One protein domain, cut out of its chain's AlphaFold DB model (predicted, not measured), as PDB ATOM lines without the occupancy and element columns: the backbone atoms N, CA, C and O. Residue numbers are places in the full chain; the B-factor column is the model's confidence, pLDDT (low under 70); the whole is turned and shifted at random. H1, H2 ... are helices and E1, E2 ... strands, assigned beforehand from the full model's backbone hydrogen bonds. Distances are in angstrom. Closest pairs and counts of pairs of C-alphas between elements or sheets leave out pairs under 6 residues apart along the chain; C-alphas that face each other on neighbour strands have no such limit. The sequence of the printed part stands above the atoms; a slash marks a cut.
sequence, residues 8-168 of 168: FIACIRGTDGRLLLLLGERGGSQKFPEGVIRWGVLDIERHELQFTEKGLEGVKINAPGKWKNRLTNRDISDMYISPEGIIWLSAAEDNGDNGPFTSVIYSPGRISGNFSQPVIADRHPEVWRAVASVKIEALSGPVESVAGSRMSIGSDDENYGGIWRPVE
ATOM      1  N   PHE A   8    -102.323   8.245 -53.803       90.25
ATOM      2  CA  PHE A   8    -102.443   9.228 -52.729       90.25
ATOM      3  C   PHE A   8    -101.056   9.548 -52.189       90.25
ATOM      4  O   PHE A   8    -100.225   8.647 -52.057       90.25
ATOM      5  N   ILE A   9    -100.780  10.817 -51.905       93.19
ATOM      6  CA  ILE A   9     -99.431  11.279 -51.572       93.19
ATOM      7  C   ILE A   9     -99.420  11.831 -50.153       93.19
ATOM      8  O   ILE A   9    -100.188  12.730 -49.829       93.19
ATOM      9  N   ALA A  10     -98.485  11.346 -49.340       93.38
ATOM     10  CA  ALA A  10     -98.133  11.963 -48.070       93.38
ATOM     11  C   ALA A  10     -96.625  12.222 -48.016       93.38
ATOM     12  O   ALA A  10     -95.828  11.450 -48.555       93.38
ATOM     13  N   CYS A  11     -96.230  13.307 -47.354       93.12
ATOM     14  CA  CYS A  11     -94.840  13.743 -47.287       93.12
ATOM     15  C   CYS A  11     -94.419  13.954 -45.836       93.12
ATOM     16  O   CYS A  11     -95.146  14.573 -45.061       93.12
ATOM     17  N   ILE A  12     -93.217  13.503 -45.488       93.19
ATOM     18  CA  ILE A  12     -92.615  13.733 -44.171       93.19
ATOM     19  C   ILE A  12     -91.248  14.359 -44.372       93.19
ATOM     20  O   ILE A  12     -90.434  13.853 -45.142       93.19
ATOM     21  N   ARG A  13     -90.973  15.449 -43.659       92.38
ATOM     22  CA  ARG A  13     -89.658  16.085 -43.686       92.38
ATOM     23  C   ARG A  13     -88.707  15.389 -42.717       92.38
ATOM     24  O   ARG A  13     -88.992  15.295 -41.527       92.38
ATOM     25  N   GLY A  14     -87.584  14.913 -43.240       89.12
ATOM     26  CA  GLY A  14     -86.475  14.388 -42.456       89.12
ATOM     27  C   GLY A  14     -85.713  15.496 -41.736       89.12
ATOM     28  O   GLY A  14     -85.775  16.672 -42.099       89.12
ATOM     29  N   THR A  15     -84.949  15.112 -40.717       87.62
ATOM     30  CA  THR A  15     -84.065  16.033 -39.981       87.62
ATOM     31  C   THR A  15     -82.927  16.577 -40.843       87.62
ATOM     32  O   THR A  15     -82.405  17.650 -40.561       87.62
ATOM     33  N   ASP A  16     -82.575  15.865 -41.911       88.81
ATOM     34  CA  ASP A  16     -81.597  16.263 -42.924       88.81
ATOM     35  C   ASP A  16     -82.186  17.169 -44.020       88.81
ATOM     36  O   ASP A  16     -81.511  17.478 -44.997       88.81
ATOM     37  N   GLY A  17     -83.448  17.588 -43.880       90.19
ATOM     38  CA  GLY A  17     -84.126  18.494 -44.802       90.19
ATOM     39  C   GLY A  17     -84.756  17.824 -46.025       90.19
ATOM     40  O   GLY A  17     -85.606  18.457 -46.657       90.19
ATOM     41  N   ARG A  18     -84.422  16.559 -46.321       94.19
ATOM     42  CA  ARG A  18     -85.023  15.788 -47.422       94.19
ATOM     43  C   ARG A  18     -86.459  15.389 -47.087       94.19
ATOM     44  O   ARG A  18     -86.826  15.266 -45.919       94.19
ATOM     45  N   LEU A  19     -87.283  15.165 -48.107       94.94
ATOM     46  CA  LEU A  19     -88.646  14.667 -47.930       94.94
ATOM     47  C   LEU A  19     -88.709  13.171 -48.203       94.94
ATOM     48  O   LEU A  19     -88.308  12.702 -49.263       94.94
ATOM     49  N   LEU A  20     -89.285  12.427 -47.270       95.44
ATOM     50  CA  LEU A  20     -89.815  11.105 -47.541       95.44
ATOM     51  C   LEU A  20     -91.195  11.265 -48.186       95.44
ATOM     52  O   LEU A  20     -92.100  11.833 -47.574       95.44
ATOM     53  N   LEU A  21     -91.351  10.750 -49.400       95.88
ATOM     54  CA  LEU A  21     -92.626  10.669 -50.103       95.88
ATOM     55  C   LEU A  21     -93.200   9.269 -49.922       95.88
ATOM     56  O   LEU A  21     -92.512   8.291 -50.217       95.88
ATOM     57  N   LEU A  22     -94.452   9.170 -49.487       96.31
ATOM     58  CA  LEU A  22     -95.225   7.933 -49.491       96.31
ATOM     59  C   LEU A  22     -96.328   8.025 -50.541       96.31
ATOM     60  O   LEU A  22     -97.028   9.032 -50.627       96.31
ATOM     61  N   LEU A  23     -96.469   6.958 -51.320       96.12
ATOM     62  CA  LEU A  23     -97.429   6.820 -52.407       96.12
ATOM     63  C   LEU A  23     -98.355   5.645 -52.084       96.12
ATOM     64  O   LEU A  23     -97.925   4.494 -52.125       96.12
ATOM     65  N   GLY A  24     -99.605   5.932 -51.730       95.31
ATOM     66  CA  GLY A  24    -100.635   4.929 -51.487       95.31
ATOM     67  C   GLY A  24    -101.339   4.556 -52.786       95.31
ATOM     68  O   GLY A  24    -102.071   5.364 -53.346       95.31
ATOM     69  N   GLU A  25    -101.127   3.338 -53.266       94.31
ATOM     70  CA  GLU A  25    -101.839   2.762 -54.403       94.31
ATOM     71  C   GLU A  25    -103.116   2.069 -53.935       94.31
ATOM     72  O   GLU A  25    -103.098   1.245 -53.019       94.31
ATOM     73  N   ARG A  26    -104.220   2.373 -54.617       90.25
ATOM     74  CA  ARG A  26    -105.581   2.009 -54.206       90.25
ATOM     75  C   ARG A  26    -105.839   0.520 -53.937       90.25
ATOM     76  O   ARG A  26    -106.593   0.196 -53.022       90.25
ATOM     77  N   GLY A  27    -105.276  -0.373 -54.749       87.75
ATOM     78  CA  GLY A  27    -105.636  -1.795 -54.726       87.75
ATOM     79  C   GLY A  27    -107.088  -2.071 -55.126       87.75
ATOM     80  O   GLY A  27    -107.767  -1.204 -55.688       87.75
ATOM     81  N   GLY A  28    -107.580  -3.282 -54.851       77.31
ATOM     82  CA  GLY A  28    -109.004  -3.573 -55.000       77.31
ATOM     83  C   GLY A  28    -109.526  -3.819 -56.416       77.31
ATOM     84  O   GLY A  28    -110.719  -3.661 -56.668       77.31
ATOM     85  N   SER A  29    -108.661  -4.149 -57.374       76.88
ATOM     86  CA  SER A  29    -109.036  -4.487 -58.758       76.88
ATOM     87  C   SER A  29    -108.555  -5.889 -59.132       76.88
ATOM     88  O   SER A  29    -107.657  -6.432 -58.499       76.88
ATOM     89  N   GLN A  30    -109.077  -6.480 -60.213       77.62
ATOM     90  CA  GLN A  30    -108.591  -7.794 -60.674       77.62
ATOM     91  C   GLN A  30    -107.086  -7.800 -60.998       77.62
ATOM     92  O   GLN A  30    -106.418  -8.809 -60.794       77.62
ATOM     93  N   LYS A  31    -106.554  -6.681 -61.509       81.06
ATOM     94  CA  LYS A  31    -105.134  -6.549 -61.868       81.06
ATOM     95  C   LYS A  31    -104.254  -6.195 -60.665       81.06
ATOM     96  O   LYS A  31    -103.121  -6.655 -60.588       81.06
ATOM     97  N   PHE A  32    -104.775  -5.380 -59.754       84.44
ATOM     98  CA  PHE A  32    -104.103  -4.927 -58.537       84.44
ATOM     99  C   PHE A  32    -105.025  -5.230 -57.354       84.44
ATOM    100  O   PHE A  32    -105.823  -4.366 -56.988       84.44
ATOM    101  N   PRO A  33    -105.003  -6.470 -56.835       84.50
ATOM    102  CA  PRO A  33    -105.974  -6.917 -55.839       84.50
ATOM    103  C   PRO A  33    -105.752  -6.295 -54.463       84.50
ATOM    104  O   PRO A  33    -106.716  -6.159 -53.723       84.50
ATOM    105  N   GLU A  34    -104.519  -5.898 -54.148       89.56
ATOM    106  CA  GLU A  34    -104.117  -5.349 -52.850       89.56
ATOM    107  C   GLU A  34    -103.651  -3.901 -53.007       89.56
ATOM    108  O   GLU A  34    -103.070  -3.539 -54.039       89.56
ATOM    109  N   GLY A  35    -103.875  -3.087 -51.979       93.31
ATOM    110  CA  GLY A  35    -103.259  -1.769 -51.859       93.31
ATOM    111  C   GLY A  35    -101.753  -1.877 -51.631       93.31
ATOM    112  O   GLY A  35    -101.254  -2.886 -51.125       93.31
ATOM    113  N   VAL A  36    -101.000  -0.839 -51.995       95.81
ATOM    114  CA  VAL A  36     -99.545  -0.805 -51.773       95.81
ATOM    115  C   VAL A  36     -99.120   0.583 -51.331       95.81
ATOM    116  O   VAL A  36     -99.437   1.559 -51.997       95.81
ATOM    117  N   ILE A  37     -98.352   0.683 -50.249       96.56
ATOM    118  CA  ILE A  37     -97.628   1.912 -49.918       96.56
ATOM    119  C   ILE A  37     -96.206   1.792 -50.459       96.56
ATOM    120  O   ILE A  37     -95.416   0.976 -49.979       96.56
ATOM    121  N   ARG A  38     -95.879   2.620 -51.448       96.38
ATOM    122  CA  ARG A  38     -94.520   2.803 -51.973       96.38
ATOM    123  C   ARG A  38     -93.887   4.045 -51.370       96.38
ATOM    124  O   ARG A  38     -94.585   4.894 -50.818       96.38
ATOM    125  N   TRP A  39     -92.570   4.170 -51.486       96.69
ATOM    126  CA  TRP A  39     -91.887   5.373 -51.025       96.69
ATOM    127  C   TRP A  39     -90.650   5.725 -51.839       96.69
ATOM    128  O   TRP A  39     -89.973   4.862 -52.397       96.69
ATOM    129  N   GLY A  40     -90.341   7.016 -51.844       96.12
ATOM    130  CA  GLY A  40     -89.120   7.589 -52.398       96.12
ATOM    131  C   GLY A  40     -88.615   8.727 -51.516       96.12
ATOM    132  O   GLY A  40     -89.305   9.174 -50.601       96.12
ATOM    133  N   VAL A  41     -87.402   9.195 -51.784       96.06
ATOM    134  CA  VAL A  41     -86.802  10.335 -51.086       96.06
ATOM    135  C   VAL A  41     -86.581  11.456 -52.090       96.06
ATOM    136  O   VAL A  41     -85.898  11.258 -53.094       96.06
ATOM    137  N   LEU A  42     -87.165  12.617 -51.812       96.12
ATOM    138  CA  LEU A  42     -86.976  13.844 -52.570       96.12
ATOM    139  C   LEU A  42     -85.960  14.736 -51.855       96.12
ATOM    140  O   LEU A  42     -86.187  15.203 -50.736       96.12
ATOM    141  N   ASP A  43     -84.851  15.000 -52.530       96.06
ATOM    142  CA  ASP A  43     -83.911  16.054 -52.182       96.06
ATOM    143  C   ASP A  43     -84.345  17.338 -52.899       96.06
ATOM    144  O   ASP A  43     -84.214  17.465 -54.119       96.06
ATOM    145  N   ILE A  44     -84.923  18.274 -52.140       92.69
ATOM    146  CA  ILE A  44     -85.424  19.537 -52.693       92.69
ATOM    147  C   ILE A  44     -84.271  20.414 -53.179       92.69
ATOM    148  O   ILE A  44     -84.425  21.085 -54.189       92.69
ATOM    149  N   GLU A  45     -83.122  20.413 -52.501       94.06
ATOM    150  CA  GLU A  45     -82.001  21.283 -52.872       94.06
ATOM    151  C   GLU A  45     -81.364  20.838 -54.191       94.06
ATOM    152  O   GLU A  45     -80.944  21.667 -54.997       94.06
ATOM    153  N   ARG A  46     -81.325  19.522 -54.430       96.19
ATOM    154  CA  ARG A  46     -80.797  18.935 -55.669       96.19
ATOM    155  C   ARG A  46     -81.845  18.740 -56.761       96.19
ATOM    156  O   ARG A  46     -81.479  18.427 -57.889       96.19
ATOM    157  N   HIS A  47     -83.128  18.927 -56.446       95.38
ATOM    158  CA  HIS A  47     -84.260  18.575 -57.309       95.38
ATOM    159  C   HIS A  47     -84.244  17.100 -57.758       95.38
ATOM    160  O   HIS A  47     -84.603  16.775 -58.889       95.38
ATOM    161  N   GLU A  48     -83.827  16.196 -56.869       96.81
ATOM    162  CA  GLU A  48     -83.680  14.770 -57.171       96.81
ATOM    163  C   GLU A  48     -84.693  13.930 -56.393       96.81
ATOM    164  O   GLU A  48     -84.730  13.961 -55.164       96.81
ATOM    165  N   LEU A  49     -85.479  13.122 -57.109       95.62
ATOM    166  CA  LEU A  49     -86.342  12.099 -56.526       95.62
ATOM    167  C   LEU A  49     -85.736  10.717 -56.766       95.62
ATOM    168  O   LEU A  49     -85.545  10.306 -57.910       95.62
ATOM    169  N   GLN A  50     -85.471   9.990 -55.685       95.62
ATOM    170  CA  GLN A  50     -84.856   8.669 -55.738       95.62
ATOM    171  C   GLN A  50     -85.773   7.616 -55.115       95.62
ATOM    172  O   GLN A  50     -86.311   7.802 -54.021       95.62
ATOM    173  N   PHE A  51     -85.901   6.477 -55.792       95.31
ATOM    174  CA  PHE A  51     -86.565   5.290 -55.267       95.31
ATOM    175  C   PHE A  51     -85.542   4.169 -55.105       95.31
ATOM    176  O   PHE A  51     -84.729   3.924 -55.996       95.31
ATOM    177  N   THR A  52     -85.589   3.472 -53.973       93.31
ATOM    178  CA  THR A  52     -84.849   2.216 -53.804       93.31
ATOM    179  C   THR A  52     -85.666   1.059 -54.373       93.31
ATOM    180  O   THR A  52     -86.877   1.182 -54.542       93.31
ATOM    181  N   GLU A  53     -85.035  -0.092 -54.607       94.12
ATOM    182  CA  GLU A  53     -85.755  -1.310 -55.009       94.12
ATOM    183  C   GLU A  53     -86.866  -1.660 -54.005       94.12
ATOM    184  O   GLU A  53     -88.004  -1.883 -54.400       94.12
ATOM    185  N   LYS A  54     -86.580  -1.573 -52.697       94.50
ATOM    186  CA  LYS A  54     -87.584  -1.771 -51.637       94.50
ATOM    187  C   LYS A  54     -88.693  -0.720 -51.653       94.50
ATOM    188  O   LYS A  54     -89.848  -1.057 -51.423       94.50
ATOM    189  N   GLY A  55     -88.354   0.543 -51.915       95.00
ATOM    190  CA  GLY A  55     -89.343   1.616 -52.039       95.00
ATOM    191  C   GLY A  55     -90.265   1.433 -53.238       95.00
ATOM    192  O   GLY A  55     -91.455   1.732 -53.140       95.00
ATOM    193  N   LEU A  56     -89.735   0.876 -54.332       94.19
ATOM    194  CA  LEU A  56     -90.513   0.464 -55.494       94.19
ATOM    195  C   LEU A  56     -91.284  -0.827 -55.266       94.19
ATOM    196  O   LEU A  56     -92.337  -0.942 -55.863       94.19
ATOM    197  N   GLU A  57     -90.821  -1.780 -54.458       94.38
ATOM    198  CA  GLU A  57     -91.587  -2.980 -54.087       94.38
ATOM    199  C   GLU A  57     -92.786  -2.601 -53.202       94.38
ATOM    200  O   GLU A  57     -93.922  -2.999 -53.477       94.38
ATOM    201  N   GLY A  58     -92.541  -1.738 -52.213       94.88
ATOM    202  CA  GLY A  58     -93.543  -1.210 -51.299       94.88
ATOM    203  C   GLY A  58     -93.964  -2.197 -50.208       94.88
ATOM    204  O   GLY A  58     -93.432  -3.297 -50.068       94.88
ATOM    205  N   VAL A  59     -94.947  -1.788 -49.409       95.56
ATOM    206  CA  VAL A  59     -95.617  -2.637 -48.416       95.56
ATOM    207  C   VAL A  59     -97.057  -2.854 -48.850       95.56
ATOM    208  O   VAL A  59     -97.788  -1.893 -49.089       95.56
ATOM    209  N   LYS A  60     -97.466  -4.121 -48.941       95.06
ATOM    210  CA  LYS A  60     -98.845  -4.500 -49.258       95.06
ATOM    211  C   LYS A  60     -99.779  -4.169 -48.104       95.06
ATOM    212  O   LYS A  60     -99.470  -4.464 -46.951       95.06
ATOM    213  N   ILE A  61    -100.937  -3.623 -48.443       94.06
ATOM    214  CA  ILE A  61    -101.977  -3.209 -47.516       94.06
ATOM    215  C   ILE A  61    -103.272  -3.914 -47.894       94.06
ATOM    216  O   ILE A  61    -103.687  -3.901 -49.049       94.06
ATOM    217  N   ASN A  62    -103.916  -4.501 -46.893       91.81
ATOM    218  CA  ASN A  62    -105.252  -5.061 -47.008       91.81
ATOM    219  C   ASN A  62    -106.133  -4.339 -45.994       91.81
ATOM    220  O   ASN A  62    -105.824  -4.347 -44.797       91.81
ATOM    221  N   ALA A  63    -107.212  -3.713 -46.455       92.75
ATOM    222  CA  ALA A  63    -108.072  -2.964 -45.559       92.75
ATOM    223  C   ALA A  63    -108.873  -3.911 -44.648       92.75
ATOM    224  O   ALA A  63    -109.517  -4.855 -45.133       92.75
ATOM    225  N   PRO A  64    -108.882  -3.673 -43.325       92.94
ATOM    226  CA  PRO A  64    -109.719  -4.434 -42.416       92.94
ATOM    227  C   PRO A  64    -111.186  -4.049 -42.612       92.94
ATOM    228  O   PRO A  64    -111.508  -2.916 -42.956       92.94
ATOM    229  N   GLY A  65    -112.100  -4.983 -42.361       86.62
ATOM    230  CA  GLY A  65    -113.529  -4.701 -42.451       86.62
ATOM    231  C   GLY A  65    -114.359  -5.882 -42.927       86.62
ATOM    232  O   GLY A  65    -113.851  -6.945 -43.286       86.62
ATOM    233  N   LYS A  66    -115.679  -5.683 -42.911       85.31
ATOM    234  CA  LYS A  66    -116.663  -6.640 -43.430       85.31
ATOM    235  C   LYS A  66    -117.115  -6.195 -44.820       85.31
ATOM    236  O   LYS A  66    -118.191  -5.626 -44.973       85.31
ATOM    237  N   TRP A  67    -116.267  -6.440 -45.810       86.56
ATOM    238  CA  TRP A  67    -116.526  -6.112 -47.214       86.56
ATOM    239  C   TRP A  67    -117.554  -7.072 -47.814       86.56
ATOM    240  O   TRP A  67    -117.399  -8.289 -47.677       86.56
ATOM    241  N   LYS A  68    -118.589  -6.553 -48.486       82.56
ATOM    242  CA  LYS A  68    -119.597  -7.407 -49.139       82.56
ATOM    243  C   LYS A  68    -119.026  -8.053 -50.392       82.56
ATOM    244  O   LYS A  68    -119.289  -9.224 -50.656       82.56
ATOM    245  N   ASN A  69    -118.221  -7.300 -51.137       79.38
ATOM    246  CA  ASN A  69    -117.541  -7.776 -52.329       79.38
ATOM    247  C   ASN A  69    -116.079  -7.312 -52.336       79.38
ATOM    248  O   ASN A  69    -115.774  -6.128 -52.448       79.38
ATOM    249  N   ARG A  70    -115.146  -8.268 -52.258       75.88
ATOM    250  CA  ARG A  70    -113.705  -7.969 -52.278       75.88
ATOM    251  C   ARG A  70    -113.227  -7.353 -53.593       75.88
ATOM    252  O   ARG A  70    -112.195  -6.704 -53.592       75.88
ATOM    253  N   LEU A  71    -113.952  -7.550 -54.696       74.75
ATOM    254  CA  LEU A  71    -113.598  -6.982 -56.003       74.75
ATOM    255  C   LEU A  71    -114.001  -5.508 -56.151       74.75
ATOM    256  O   LEU A  71    -113.552  -4.851 -57.089       74.75
ATOM    257  N   THR A  72    -114.867  -5.003 -55.270       77.56
ATOM    258  CA  THR A  72    -115.264  -3.588 -55.229       77.56
ATOM    259  C   THR A  72    -114.679  -2.858 -54.025       77.56
ATOM    260  O   THR A  72    -114.731  -1.634 -53.975       77.56
ATOM    261  N   ASN A  73    -114.058  -3.574 -53.084       86.00
ATOM    262  CA  ASN A  73    -113.287  -2.966 -52.006       86.00
ATOM    263  C   ASN A  73    -112.051  -2.255 -52.566       86.00
ATOM    264  O   ASN A  73    -111.292  -2.861 -53.311       86.00
ATOM    265  N   ARG A  74    -111.830  -1.002 -52.181       89.88
ATOM    266  CA  ARG A  74    -110.595  -0.247 -52.394       89.88
ATOM    267  C   ARG A  74    -109.834  -0.210 -51.080       89.88
ATOM    268  O   ARG A  74    -110.312   0.411 -50.136       89.88
ATOM    269  N   ASP A  75    -108.661  -0.838 -51.029       93.31
ATOM    270  CA  ASP A  75    -107.878  -0.912 -49.792       93.31
ATOM    271  C   ASP A  75    -107.357   0.459 -49.346       93.31
ATOM    272  O   ASP A  75    -107.233   0.706 -48.149       93.31
ATOM    273  N   ILE A  76    -107.062   1.351 -50.295       94.81
ATOM    274  CA  ILE A  76    -106.625   2.723 -50.021       94.81
ATOM    275  C   ILE A  76    -107.457   3.693 -50.858       94.81
ATOM    276  O   ILE A  76    -107.382   3.677 -52.081       94.81
ATOM    277  N   SER A  77    -108.247   4.549 -50.222       93.75
ATOM    278  CA  SER A  77    -109.019   5.608 -50.881       93.75
ATOM    279  C   SER A  77    -108.556   7.016 -50.518       93.75
ATOM    280  O   SER A  77    -108.907   7.937 -51.241       93.75
ATOM    281  N   ASP A  78    -107.771   7.160 -49.449       95.38
ATOM    282  CA  ASP A  78    -106.865   8.280 -49.195       95.38
ATOM    283  C   ASP A  78    -105.880   7.925 -48.060       95.38
ATOM    284  O   ASP A  78    -106.029   6.886 -47.401       95.38
ATOM    285  N   MET A  79    -104.865   8.766 -47.838       96.44
ATOM    286  CA  MET A  79    -103.832   8.592 -46.819       96.44
ATOM    287  C   MET A  79    -103.501   9.899 -46.092       96.44
ATOM    288  O   MET A  79    -103.176  10.911 -46.702       96.44
ATOM    289  N   TYR A  80    -103.447   9.828 -44.764       96.06
ATOM    290  CA  TYR A  80    -102.979  10.890 -43.878       96.06
ATOM    291  C   TYR A  80    -101.908  10.347 -42.927       96.06
ATOM    292  O   TYR A  80    -101.965   9.197 -42.502       96.06
ATOM    293  N   ILE A  81    -100.927  11.171 -42.559       95.94
ATOM    294  CA  ILE A  81     -99.915  10.807 -41.562       95.94
ATOM    295  C   ILE A  81    -100.008  11.794 -40.413       95.94
ATOM    296  O   ILE A  81     -99.837  12.997 -40.595       95.94
ATOM    297  N   SER A  82    -100.295  11.266 -39.229       95.00
ATOM    298  CA  SER A  82    -100.368  12.061 -38.003       95.00
ATOM    299  C   SER A  82     -98.995  12.610 -37.588       95.00
ATOM    300  O   SER A  82     -97.969  12.030 -37.961       95.00
ATOM    301  N   PRO A  83     -98.946  13.680 -36.771       92.44
ATOM    302  CA  PRO A  83     -97.699  14.188 -36.197       92.44
ATOM    303  C   PRO A  83     -96.885  13.129 -35.439       92.44
ATOM    304  O   PRO A  83     -95.657  13.177 -35.434       92.44
ATOM    305  N   GLU A  84     -97.549  12.138 -34.842       93.12
ATOM    306  CA  GLU A  84     -96.928  11.017 -34.127       93.12
ATOM    307  C   GLU A  84     -96.365   9.938 -35.073       93.12
ATOM    308  O   GLU A  84     -95.781   8.950 -34.625       93.12
ATOM    309  N   GLY A  85     -96.546  10.099 -36.387       94.44
ATOM    310  CA  GLY A  85     -96.084   9.169 -37.414       94.44
ATOM    311  C   GLY A  85     -97.000   7.965 -37.636       94.44
ATOM    312  O   GLY A  85     -96.601   7.035 -38.336       94.44
ATOM    313  N   ILE A  86     -98.210   7.950 -37.069       96.31
ATOM    314  CA  ILE A  86     -99.235   6.943 -37.395       96.31
ATOM    315  C   ILE A  86     -99.741   7.211 -38.808       96.31
ATOM    316  O   ILE A  86    -100.100   8.349 -39.129       96.31
ATOM    317  N   ILE A  87     -99.773   6.161 -39.625       97.38
ATOM    318  CA  ILE A  87    -100.363   6.188 -40.957       97.38
ATOM    319  C   ILE A  87    -101.858   5.925 -40.785       97.38
ATOM    320  O   ILE A  87    -102.250   4.934 -40.181       97.38
ATOM    321  N   TRP A  88    -102.688   6.802 -41.324       97.69
ATOM    322  CA  TRP A  88    -104.134   6.660 -41.378       97.69
ATOM    323  C   TRP A  88    -104.557   6.505 -42.825       97.69
ATOM    324  O   TRP A  88    -104.177   7.309 -43.673       97.69
ATOM    325  N   LEU A  89    -105.350   5.479 -43.100       97.50
ATOM    326  CA  LEU A  89    -105.904   5.211 -44.416       97.50
ATOM    327  C   LEU A  89    -107.421   5.169 -44.340       97.50
ATOM    328  O   LEU A  89    -107.999   4.765 -43.324       97.50
ATOM    329  N   SER A  90    -108.060   5.519 -45.447       96.31
ATOM    330  CA  SER A  90    -109.447   5.157 -45.692       96.31
ATOM    331  C   SER A  90    -109.505   4.032 -46.707       96.31
ATOM    332  O   SER A  90    -108.643   3.914 -47.572       96.31
ATOM    333  N   ALA A  91    -110.531   3.205 -46.589       94.81
ATOM    334  CA  ALA A  91    -110.918   2.222 -47.588       94.81
ATOM    335  C   ALA A  91    -112.406   2.378 -47.868       94.81
ATOM    336  O   ALA A  91    -113.153   2.802 -46.984       94.81
ATOM    337  N   ALA A  92    -112.839   2.023 -49.073       92.31
ATOM    338  CA  ALA A  92    -114.225   2.183 -49.494       92.31
ATOM    339  C   ALA A  92    -114.688   1.015 -50.363       92.31
ATOM    340  O   ALA A  92    -113.951   0.537 -51.223       92.31
ATOM    341  N   GLU A  93    -115.935   0.586 -50.179       88.75
ATOM    342  CA  GLU A  93    -116.613  -0.273 -51.145       88.75
ATOM    343  C   GLU A  93    -117.167   0.596 -52.282       88.75
ATOM    344  O   GLU A  93    -118.068   1.409 -52.076       88.75
ATOM    345  N   ASP A  94    -116.598   0.430 -53.472       78.44
ATOM    346  CA  ASP A  94    -116.869   1.217 -54.671       78.44
ATOM    347  C   ASP A  94    -117.662   0.374 -55.681       78.44
ATOM    348  O   ASP A  94    -117.107  -0.349 -56.515       78.44
ATOM    349  N   ASN A  95    -118.988   0.439 -55.556       77.94
ATOM    350  CA  ASN A  95    -119.940  -0.280 -56.404       77.94
ATOM    351  C   ASN A  95    -120.333   0.517 -57.672       77.94
ATOM    352  O   ASN A  95    -121.311   0.160 -58.332       77.94
ATOM    353  N   GLY A  96    -119.579   1.569 -58.018       77.81
ATOM    354  CA  GLY A  96    -119.880   2.530 -59.083       77.81
ATOM    355  C   GLY A  96    -120.410   3.865 -58.551       77.81
ATOM    356  O   GLY A  96    -120.595   4.039 -57.349       77.81
ATOM    357  N   ASP A  97    -120.705   4.784 -59.467       72.88
ATOM    358  CA  ASP A  97    -120.884   6.228 -59.214       72.88
ATOM    359  C   ASP A  97    -122.099   6.615 -58.347       72.88
ATOM    360  O   ASP A  97    -122.269   7.773 -57.988       72.88
ATOM    361  N   ASN A  98    -122.992   5.671 -58.036       71.50
ATOM    362  CA  ASN A  98    -124.233   5.943 -57.295       71.50
ATOM    363  C   ASN A  98    -124.284   5.273 -55.915       71.50
ATOM    364  O   ASN A  98    -125.312   5.318 -55.235       71.50
ATOM    365  N   GLY A  99    -123.198   4.618 -55.497       68.31
ATOM    366  CA  GLY A  99    -123.165   3.887 -54.239       68.31
ATOM    367  C   GLY A  99    -124.185   2.732 -54.175       68.31
ATOM    368  O   GLY A  99    -124.563   2.165 -55.202       68.31
ATOM    369  N   PRO A 100    -124.623   2.321 -52.968       65.38
ATOM    370  CA  PRO A 100    -124.277   2.902 -51.675       65.38
ATOM    371  C   PRO A 100    -122.800   2.693 -51.340       65.38
ATOM    372  O   PRO A 100    -122.272   1.589 -51.477       65.38
ATOM    373  N   PHE A 101    -122.160   3.749 -50.845       80.50
ATOM    374  CA  PHE A 101    -120.778   3.694 -50.391       80.50
ATOM    375  C   PHE A 101    -120.709   3.344 -48.907       80.50
ATOM    376  O   PHE A 101    -121.503   3.811 -48.087       80.50
ATOM    377  N   THR A 102    -119.747   2.504 -48.546       88.25
ATOM    378  CA  THR A 102    -119.357   2.281 -47.152       88.25
ATOM    379  C   THR A 102    -117.858   2.423 -47.072       88.25
ATOM    380  O   THR A 102    -117.144   1.729 -47.794       88.25
ATOM    381  N   SER A 103    -117.403   3.305 -46.191       94.00
ATOM    382  CA  SER A 103    -115.986   3.523 -45.954       94.00
ATOM    383  C   SER A 103    -115.589   3.098 -44.553       94.00
ATOM    384  O   SER A 103    -116.404   3.075 -43.627       94.00
ATOM    385  N   VAL A 104    -114.312   2.799 -44.382       95.81
ATOM    386  CA  VAL A 104    -113.689   2.643 -43.071       95.81
ATOM    387  C   VAL A 104    -112.436   3.495 -43.002       95.81
ATOM    388  O   VAL A 104    -111.795   3.747 -44.017       95.81
ATOM    389  N   ILE A 105    -112.091   3.913 -41.793       97.31
ATOM    390  CA  ILE A 105    -110.832   4.557 -41.447       97.31
ATOM    391  C   ILE A 105    -110.070   3.583 -40.556       97.31
ATOM    392  O   ILE A 105    -110.641   3.031 -39.607       97.31
ATOM    393  N   TYR A 106    -108.799   3.359 -40.861       97.62
ATOM    394  CA  TYR A 106    -107.960   2.398 -40.158       97.62
ATOM    395  C   TYR A 106    -106.491   2.827 -40.169       97.62
ATOM    396  O   TYR A 106    -106.082   3.679 -40.956       97.62
ATOM    397  N   SER A 107    -105.697   2.221 -39.288       97.25
ATOM    398  CA  SER A 107    -104.243   2.389 -39.258       97.25
ATOM    399  C   SER A 107    -103.579   1.086 -39.702       97.25
ATOM    400  O   SER A 107    -103.760   0.071 -39.025       97.25
ATOM    401  N   PRO A 108    -102.818   1.068 -40.814       96.75
ATOM    402  CA  PRO A 108    -102.000  -0.080 -41.191       96.75
ATOM    403  C   PRO A 108    -100.672  -0.150 -40.434       96.75
ATOM    404  O   PRO A 108     -99.928  -1.105 -40.641       96.75
ATOM    405  N   GLY A 109    -100.322   0.867 -39.643       96.69
ATOM    406  CA  GLY A 109     -99.046   0.941 -38.947       96.69
ATOM    407  C   GLY A 109     -98.509   2.364 -38.846       96.69
ATOM    408  O   GLY A 109     -99.257   3.341 -38.793       96.69
ATOM    409  N   ARG A 110     -97.182   2.495 -38.800       96.81
ATOM    410  CA  ARG A 110     -96.511   3.768 -38.508       96.81
ATOM    411  C   ARG A 110     -95.195   3.944 -39.247       96.81
ATOM    412  O   ARG A 110     -94.641   3.002 -39.811       96.81
ATOM    413  N   ILE A 111     -94.659   5.151 -39.164       95.69
ATOM    414  CA  ILE A 111     -93.369   5.517 -39.733       95.69
ATOM    415  C   ILE A 111     -92.222   5.148 -38.776       95.69
ATOM    416  O   ILE A 111     -92.294   5.384 -37.574       95.69
ATOM    417  N   SER A 112     -91.153   4.551 -39.309       90.00
ATOM    418  CA  SER A 112     -89.992   4.038 -38.560       90.00
ATOM    419  C   SER A 112     -88.887   5.069 -38.310       90.00
ATOM    420  O   SER A 112     -87.952   4.790 -37.564       90.00
ATOM    421  N   GLY A 113     -88.939   6.221 -38.990       81.94
ATOM    422  CA  GLY A 113     -87.849   7.203 -39.050       81.94
ATOM    423  C   GLY A 113     -86.663   6.789 -39.941       81.94
ATOM    424  O   GLY A 113     -85.791   7.607 -40.213       81.94
ATOM    425  N   ASN A 114     -86.630   5.550 -40.444       87.25
ATOM    426  CA  ASN A 114     -85.603   5.056 -41.362       87.25
ATOM    427  C   ASN A 114     -86.092   5.129 -42.816       87.25
ATOM    428  O   ASN A 114     -86.914   4.321 -43.235       87.25
ATOM    429  N   PHE A 115     -85.531   6.029 -43.625       87.19
ATOM    430  CA  PHE A 115     -85.981   6.248 -45.009       87.19
ATOM    431  C   PHE A 115     -85.747   5.052 -45.948       87.19
ATOM    432  O   PHE A 115     -86.400   4.952 -46.985       87.19
ATOM    433  N   SER A 116     -84.859   4.116 -45.599       87.06
ATOM    434  CA  SER A 116     -84.672   2.890 -46.392       87.06
ATOM    435  C   SER A 116     -85.816   1.884 -46.217       87.06
ATOM    436  O   SER A 116     -86.102   1.117 -47.136       87.06
ATOM    437  N   GLN A 117     -86.482   1.908 -45.059       91.25
ATOM    438  CA  GLN A 117     -87.655   1.095 -44.747       91.25
ATOM    439  C   GLN A 117     -88.565   1.875 -43.783       91.25
ATOM    440  O   GLN A 117     -88.567   1.629 -42.571       91.25
ATOM    441  N   PRO A 118     -89.297   2.870 -44.304       94.44
ATOM    442  CA  PRO A 118     -89.982   3.852 -43.486       94.44
ATOM    443  C   PRO A 118     -91.298   3.336 -42.928       94.44
ATOM    444  O   PRO A 118     -91.752   3.873 -41.932       94.44
ATOM    445  N   VAL A 119     -91.909   2.311 -43.522       95.62
ATOM    446  CA  VAL A 119     -93.209   1.786 -43.087       95.62
ATOM    447  C   VAL A 119     -93.011   0.573 -42.179       95.62
ATOM    448  O   VAL A 119     -92.441  -0.437 -42.594       95.62
ATOM    449  N   ILE A 120     -93.511   0.660 -40.946       95.81
ATOM    450  CA  ILE A 120     -93.695  -0.477 -40.035       95.81
ATOM    451  C   ILE A 120     -95.173  -0.831 -40.077       95.81
ATOM    452  O   ILE A 120     -95.986  -0.106 -39.509       95.81
ATOM    453  N   ALA A 121     -95.504  -1.926 -40.757       94.81
ATOM    454  CA  ALA A 121     -96.876  -2.405 -40.848       94.81
ATOM    455  C   ALA A 121     -97.285  -3.221 -39.617       94.81
ATOM    456  O   ALA A 121     -96.530  -4.074 -39.133       94.81
ATOM    457  N   ASP A 122     -98.512  -3.001 -39.170       95.00
ATOM    458  CA  ASP A 122     -99.188  -3.828 -38.188       95.00
ATOM    459  C   ASP A 122     -99.640  -5.138 -38.839       95.00
ATOM    460  O   ASP A 122    -100.101  -5.178 -39.979       95.00
ATOM    461  N   ARG A 123     -99.528  -6.247 -38.101       90.00
ATOM    462  CA  ARG A 123     -99.941  -7.567 -38.612       90.00
ATOM    463  C   ARG A 123    -101.454  -7.685 -38.787       90.00
ATOM    464  O   ARG A 123    -101.915  -8.438 -39.641       90.00
ATOM    465  N   HIS A 124    -102.204  -6.977 -37.950       89.94
ATOM    466  CA  HIS A 124    -103.658  -7.032 -37.884       89.94
ATOM    467  C   HIS A 124    -104.191  -5.609 -37.709       89.94
ATOM    468  O   HIS A 124    -104.460  -5.206 -36.580       89.94
ATOM    469  N   PRO A 125    -104.285  -4.823 -38.795       93.06
ATOM    470  CA  PRO A 125    -104.877  -3.499 -38.710       93.06
ATOM    471  C   PRO A 125    -106.337  -3.608 -38.270       93.06
ATOM    472  O   PRO A 125    -107.068  -4.495 -38.717       93.06
ATOM    473  N   GLU A 126    -106.769  -2.697 -37.407       92.44
ATOM    474  CA  GLU A 126    -108.146  -2.635 -36.925       92.44
ATOM    475  C   GLU A 126    -108.872  -1.428 -37.513       92.44
ATOM    476  O   GLU A 126    -108.290  -0.362 -37.737       92.44
ATOM    477  N   VAL A 127    -110.173  -1.595 -37.761       96.50
ATOM    478  CA  VAL A 127    -111.037  -0.478 -38.144       96.50
ATOM    479  C   VAL A 127    -111.173   0.448 -36.943       96.50
ATOM    480  O   VAL A 127    -111.746   0.064 -35.926       96.50
ATOM    481  N   TRP A 128    -110.706   1.686 -37.086       96.44
ATOM    482  CA  TRP A 128    -110.955   2.728 -36.096       96.44
ATOM    483  C   TRP A 128    -112.381   3.267 -36.219       96.44
ATOM    484  O   TRP A 128    -113.084   3.418 -35.219       96.44
ATOM    485  N   ARG A 129    -112.842   3.519 -37.452       95.62
ATOM    486  CA  ARG A 129    -114.202   4.013 -37.689       95.62
ATOM    487  C   ARG A 129    -114.813   3.462 -38.964       95.62
ATOM    488  O   ARG A 129    -114.188   3.505 -40.012       95.62
ATOM    489  N   ALA A 130    -116.064   3.019 -38.883       94.81
ATOM    490  CA  ALA A 130    -116.898   2.772 -40.053       94.81
ATOM    491  C   ALA A 130    -117.761   4.004 -40.353       94.81
ATOM    492  O   ALA A 130    -118.321   4.628 -39.448       94.81
ATOM    493  N   VAL A 131    -117.874   4.340 -41.631       92.81
ATOM    494  CA  VAL A 131    -118.566   5.517 -42.145       92.81
ATOM    495  C   VAL A 131    -119.535   5.066 -43.235       92.81
ATOM    496  O   VAL A 131    -119.140   4.673 -44.331       92.81
ATOM    497  N   ALA A 132    -120.826   5.099 -42.911       89.75
ATOM    498  CA  ALA A 132    -121.886   4.727 -43.841       89.75
ATOM    499  C   ALA A 132    -122.225   5.874 -44.802       89.75
ATOM    500  O   ALA A 132    -122.144   7.048 -44.427       89.75
ATOM    501  N   SER A 133    -122.654   5.502 -46.011       87.19
ATOM    502  CA  SER A 133    -123.209   6.387 -47.044       87.19
ATOM    503  C   SER A 133    -122.261   7.473 -47.555       87.19
ATOM    504  O   SER A 133    -122.716   8.462 -48.114       87.19
ATOM    505  N   VAL A 134    -120.953   7.299 -47.361       88.94
ATOM    506  CA  VAL A 134    -119.917   8.223 -47.836       88.94
ATOM    507  C   VAL A 134    -118.743   7.409 -48.364       88.94
ATOM    508  O   VAL A 134    -118.279   6.490 -47.680       88.94
ATOM    509  N   LYS A 135    -118.253   7.760 -49.555       91.31
ATOM    510  CA  LYS A 135    -116.970   7.308 -50.102       91.31
ATOM    511  C   LYS A 135    -115.898   8.295 -49.651       91.31
ATOM    512  O   LYS A 135    -115.879   9.430 -50.105       91.31
ATOM    513  N   ILE A 136    -115.057   7.907 -48.698       93.69
ATOM    514  CA  ILE A 136    -113.997   8.800 -48.218       93.69
ATOM    515  C   ILE A 136    -112.897   8.844 -49.275       93.69
ATOM    516  O   ILE A 136    -112.313   7.807 -49.582       93.69
ATOM    517  N   GLU A 137    -112.621  10.030 -49.800       92.06
ATOM    518  CA  GLU A 137    -111.586  10.295 -50.816       92.06
ATOM    519  C   GLU A 137    -110.635  11.421 -50.403       92.06
ATOM    520  O   GLU A 137    -109.709  11.759 -51.135       92.06
ATOM    521  N   ALA A 138    -110.861  11.986 -49.216       94.50
ATOM    522  CA  ALA A 138    -109.930  12.869 -48.543       94.50
ATOM    523  C   ALA A 138    -109.899  12.557 -47.041       94.50
ATOM    524  O   ALA A 138    -110.944  12.392 -46.406       94.50
ATOM    525  N   LEU A 139    -108.706  12.528 -46.466       95.62
ATOM    526  CA  LEU A 139    -108.412  12.343 -45.057       95.62
ATOM    527  C   LEU A 139    -107.424  13.408 -44.600       95.62
ATOM    528  O   LEU A 139    -106.421  13.696 -45.245       95.62
ATOM    529  N   SER A 140    -107.678  13.975 -43.431       95.62
ATOM    530  CA  SER A 140    -106.717  14.848 -42.760       95.62
ATOM    531  C   SER A 140    -106.906  14.805 -41.251       95.62
ATOM    532  O   SER A 140    -107.825  14.162 -40.742       95.62
ATOM    533  N   GLY A 141    -106.010  15.471 -40.528       94.75
ATOM    534  CA  GLY A 141    -106.035  15.540 -39.074       94.75
ATOM    535  C   GLY A 141    -107.287  16.201 -38.473       94.75
ATOM    536  O   GLY A 141    -108.221  16.598 -39.182       94.75
ATOM    537  N   PRO A 142    -107.322  16.298 -37.136       94.81
ATOM    538  CA  PRO A 142    -108.397  16.972 -36.420       94.81
ATOM    539  C   PRO A 142    -108.465  18.464 -36.770       94.81
ATOM    540  O   PRO A 142    -107.460  19.078 -37.129       94.81
ATOM    541  N   VAL A 143    -109.649  19.057 -36.609       94.06
ATOM    542  CA  VAL A 143    -109.854  20.506 -36.740       94.06
ATOM    543  C   VAL A 143    -109.978  21.142 -35.368       94.06
ATOM    544  O   VAL A 143    -110.926  20.865 -34.638       94.06
ATOM    545  N   GLU A 144    -109.054  22.046 -35.044       92.06
ATOM    546  CA  GLU A 144    -108.972  22.701 -33.728       92.06
ATOM    547  C   GLU A 144    -110.248  23.464 -33.341       92.06
ATOM    548  O   GLU A 144    -110.612  23.515 -32.168       92.06
ATOM    549  N   SER A 145    -110.953  24.041 -34.319       93.50
ATOM    550  CA  SER A 145    -112.184  24.803 -34.084       93.50
ATOM    551  C   SER A 145    -113.429  23.935 -33.865       93.50
ATOM    552  O   SER A 145    -114.483  24.478 -33.533       93.50
ATOM    553  N   VAL A 146    -113.333  22.610 -34.026       94.44
ATOM    554  CA  VAL A 146    -114.450  21.684 -33.812       94.44
ATOM    555  C   VAL A 146    -114.170  20.788 -32.611       94.44
ATOM    556  O   VAL A 146    -113.339  19.882 -32.659       94.44
ATOM    557  N   ALA A 147    -114.904  21.029 -31.524       93.50
ATOM    558  CA  ALA A 147    -114.794  20.240 -30.304       93.50
ATOM    559  C   ALA A 147    -115.016  18.745 -30.589       93.50
ATOM    560  O   ALA A 147    -115.970  18.376 -31.261       93.50
ATOM    561  N   GLY A 148    -114.128  17.894 -30.071       90.94
ATOM    562  CA  GLY A 148    -114.209  16.441 -30.248       90.94
ATOM    563  C   GLY A 148    -113.641  15.910 -31.567       90.94
ATOM    564  O   GLY A 148    -113.457  14.699 -31.674       90.94
ATOM    565  N   SER A 149    -113.298  16.772 -32.534       94.31
ATOM    566  CA  SER A 149    -112.701  16.340 -33.802       94.31
ATOM    567  C   SER A 149    -111.407  15.563 -33.565       94.31
ATOM    568  O   SER A 149    -110.477  16.049 -32.920       94.31
ATOM    569  N   ARG A 150    -111.342  14.345 -34.108       94.19
ATOM    570  CA  ARG A 150    -110.132  13.508 -34.141       94.19
ATOM    571  C   ARG A 150    -109.544  13.390 -35.538       94.19
ATOM    572  O   ARG A 150    -108.349  13.154 -35.686       94.19
ATOM    573  N   MET A 151    -110.383  13.547 -36.552       95.69
ATOM    574  CA  MET A 151    -110.008  13.475 -37.955       95.69
ATOM    575  C   MET A 151    -110.989  14.289 -38.792       95.69
ATOM    576  O   MET A 151    -112.096  14.588 -38.340       95.69
ATOM    577  N   SER A 152    -110.611  14.592 -40.023       96.44
ATOM    578  CA  SER A 152    -111.500  15.166 -41.023       96.44
ATOM    579  C   SER A 152    -111.569  14.263 -42.236       96.44
ATOM    580  O   SER A 152    -110.547  13.739 -42.680       96.44
ATOM    581  N   ILE A 153    -112.771  14.111 -42.783       96.31
ATOM    582  CA  ILE A 153    -113.003  13.353 -44.007       96.31
ATOM    583  C   ILE A 153    -113.626  14.245 -45.070       96.31
ATOM    584  O   ILE A 153    -114.417  15.140 -44.759       96.31
ATOM    585  N   GLY A 154    -113.300  13.952 -46.320       94.81
ATOM    586  CA  GLY A 154    -113.955  14.513 -47.485       94.81
ATOM    587  C   GLY A 154    -114.361  13.435 -48.481       94.81
ATOM    588  O   GLY A 154    -113.839  12.318 -48.474       94.81
ATOM    589  N   SER A 155    -115.328  13.786 -49.311       92.06
ATOM    590  CA  SER A 155    -115.800  13.006 -50.450       92.06
ATOM    591  C   SER A 155    -116.072  13.988 -51.577       92.06
ATOM    592  O   SER A 155    -116.528  15.098 -51.296       92.06
ATOM    593  N   ASP A 156    -115.776  13.592 -52.808       87.38
ATOM    594  CA  ASP A 156    -116.137  14.337 -54.008       87.38
ATOM    595  C   ASP A 156    -117.041  13.442 -54.854       87.38
ATOM    596  O   ASP A 156    -116.588  12.739 -55.750       87.38
ATOM    597  N   ASP A 157    -118.321  13.386 -54.483       80.69
ATOM    598  CA  ASP A 157    -119.280  12.541 -55.186       80.69
ATOM    599  C   ASP A 157    -119.642  13.179 -56.529       80.69
ATOM    600  O   ASP A 157    -120.106  14.325 -56.587       80.69
ATOM    601  N   GLU A 158    -119.466  12.421 -57.612       75.62
ATOM    602  CA  GLU A 158    -119.618  12.919 -58.976       75.62
ATOM    603  C   GLU A 158    -121.040  13.432 -59.279       75.62
ATOM    604  O   GLU A 158    -121.223  14.254 -60.180       75.62
ATOM    605  N   ASN A 159    -122.049  12.976 -58.528       81.44
ATOM    606  CA  ASN A 159    -123.463  13.286 -58.751       81.44
ATOM    607  C   ASN A 159    -124.077  14.164 -57.654       81.44
ATOM    608  O   ASN A 159    -125.005  14.930 -57.924       81.44
ATOM    609  N   TYR A 160    -123.589  14.049 -56.419       80.25
ATOM    610  CA  TYR A 160    -124.165  14.713 -55.245       80.25
ATOM    611  C   TYR A 160    -123.285  15.842 -54.688       80.25
ATOM    612  O   TYR A 160    -123.712  16.560 -53.780       80.25
ATOM    613  N   GLY A 161    -122.105  16.053 -55.281       84.75
ATOM    614  CA  GLY A 161    -121.158  17.097 -54.921       84.75
ATOM    615  C   GLY A 161    -120.274  16.733 -53.731       84.75
ATOM    616  O   GLY A 161    -120.379  15.667 -53.121       84.75
ATOM    617  N   GLY A 162    -119.381  17.660 -53.389       89.00
ATOM    618  CA  GLY A 162    -118.411  17.454 -52.326       89.00
ATOM    619  C   GLY A 162    -119.002  17.599 -50.924       89.00
ATOM    620  O   GLY A 162    -119.772  18.524 -50.647       89.00
ATOM    621  N   ILE A 163    -118.570  16.734 -50.008       92.56
ATOM    622  CA  ILE A 163    -118.798  16.914 -48.573       92.56
ATOM    623  C   ILE A 163    -117.477  16.978 -47.821       92.56
ATOM    624  O   ILE A 163    -116.509  16.300 -48.155       92.56
ATOM    625  N   TRP A 164    -117.475  17.750 -46.742       94.69
ATOM    626  CA  TRP A 164    -116.444  17.721 -45.717       94.69
ATOM    627  C   TRP A 164    -117.116  17.579 -44.357       94.69
ATOM    628  O   TRP A 164    -118.139  18.219 -44.101       94.69
ATOM    629  N   ARG A 165    -116.554  16.745 -43.477       93.50
ATOM    630  CA  ARG A 165    -116.997  16.680 -42.082       93.50
ATOM    631  C   ARG A 165    -115.897  16.207 -41.128       93.50
ATOM    632  O   ARG A 165    -115.091  15.351 -41.500       93.50
ATOM    633  N   PRO A 166    -115.905  16.692 -39.879       95.12
ATOM    634  CA  PRO A 166    -115.093  16.124 -38.815       95.12
ATOM    635  C   PRO A 166    -115.637  14.751 -38.388       95.12
ATOM    636  O   PRO A 166    -116.828  14.456 -38.517       95.12
ATOM    637  N   VAL A 167    -114.747  13.917 -37.861       94.19
ATOM    638  CA  VAL A 167    -115.041  12.612 -37.264       94.19
ATOM    639  C   VAL A 167    -114.504  12.599 -35.837       94.19
ATOM    640  O   VAL A 167    -113.350  12.969 -35.602       94.19
ATOM    641  N   GLU A 168    -115.355  12.174 -34.907       87.88
ATOM    642  CA  GLU A 168    -115.085  12.053 -33.465       87.88
ATOM    643  C   GLU A 168    -114.793  10.608 -33.036       87.88
ATOM    644  O   GLU A 168    -115.533   9.682 -33.465       87.88
TER     645      GLU A 168
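AT A GLANCE: This is residues 8 to 168 of the 168 residues of an uncharacterized protein of Chlorobium phaeobacteroides (strain DSM 266) (UniProt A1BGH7). Three antiparallel sheets form a stack, partly face to face: the strongly twisted sheet of E6 to E10 is in the middle, the sheet of E1 to E5 covers one part of it, and the smaller sheet of E11 to E13 covers another. The little helix H1 is beside the strands of the first sheet. The printed part has 161 residues, mostly strand, with one named helix and 13 named strands in the order E1 E2 E3 E4 H1 E5 to E13; the first two sheets are branched, and the third runs E11 E12 E13. It is compact, with a radius of gyration of the C-alphas of 16.0 A and spans of 45 by 42 by 30 A.

HOW THE PARTS SIT: Begin with E1, residues 8 to 13, E2, 19 to 25, E3, 35 to 43, and E4, 48 to 50: a meander, each strand the antiparallel neighbour of the one before. Within hydrogen-bond range you find N 10 and O 22 at 3.0 A, N 38 and O 23 at 2.9 A, and N 43 and O 48 at 2.8 A. E4 and E5, residues 59 to 61, lie on one side of E3 and E2 on the other; N 37 and O 59 are 2.9 A apart. H1, residues 53 to 57, stands at the sheet's level, height 2.1 A, and its O i to N i+4 pair is within range. Next come E6, 73 to 81, E7, 86 to 93, E8, 102 to 111, and E9, 119 to 121, a second meander; look at N 80 and O 88, 2.8 A, N 106 and O 89, 2.9 A, and N 110 and O 120, 2.9 A. E10, 127 to 132, lies on the same side of E8 as E9, with N 105 and O 129 at 2.8 A. The first two sheets are face to face, their strands at 26 degrees; the closest C-alphas of E3 and E6 are Gly 35 and Asp 75, 5.1 A. E11, 138 to 140, E12, 151 to 157, and E13, 161 to 167, make the third meander, with N 140 and O 152 at 3.0 A and N 153 and O 165 at 2.9 A. Its strands stand at 42 degrees to the second sheet's; the closest C-alphas of E6 and E11 are Asp 78 and Ala 138, 5.6 A.

IN THESE COORDINATES: Find C-alpha 8 at (-102.443, 9.228, -52.729), where E1 begins. E3 runs 26.3 A, E6 21.9 A, E7 23.3 A and E8 27.2 A, from C-alpha 102 at (-119.357, 2.281, -47.152). E13, 19.2 A, ends at C-alpha 167, (-115.041, 12.612, -37.264).

THE WHOLE: The C-alphas of Glu 45 and Lys 68, the two farthest apart, are 47.4 A apart. The printed part has no cut, and E5 to E6 is the long link. Mean pLDDT of the printed part is 91.1; residues 99 to 100 are under 70.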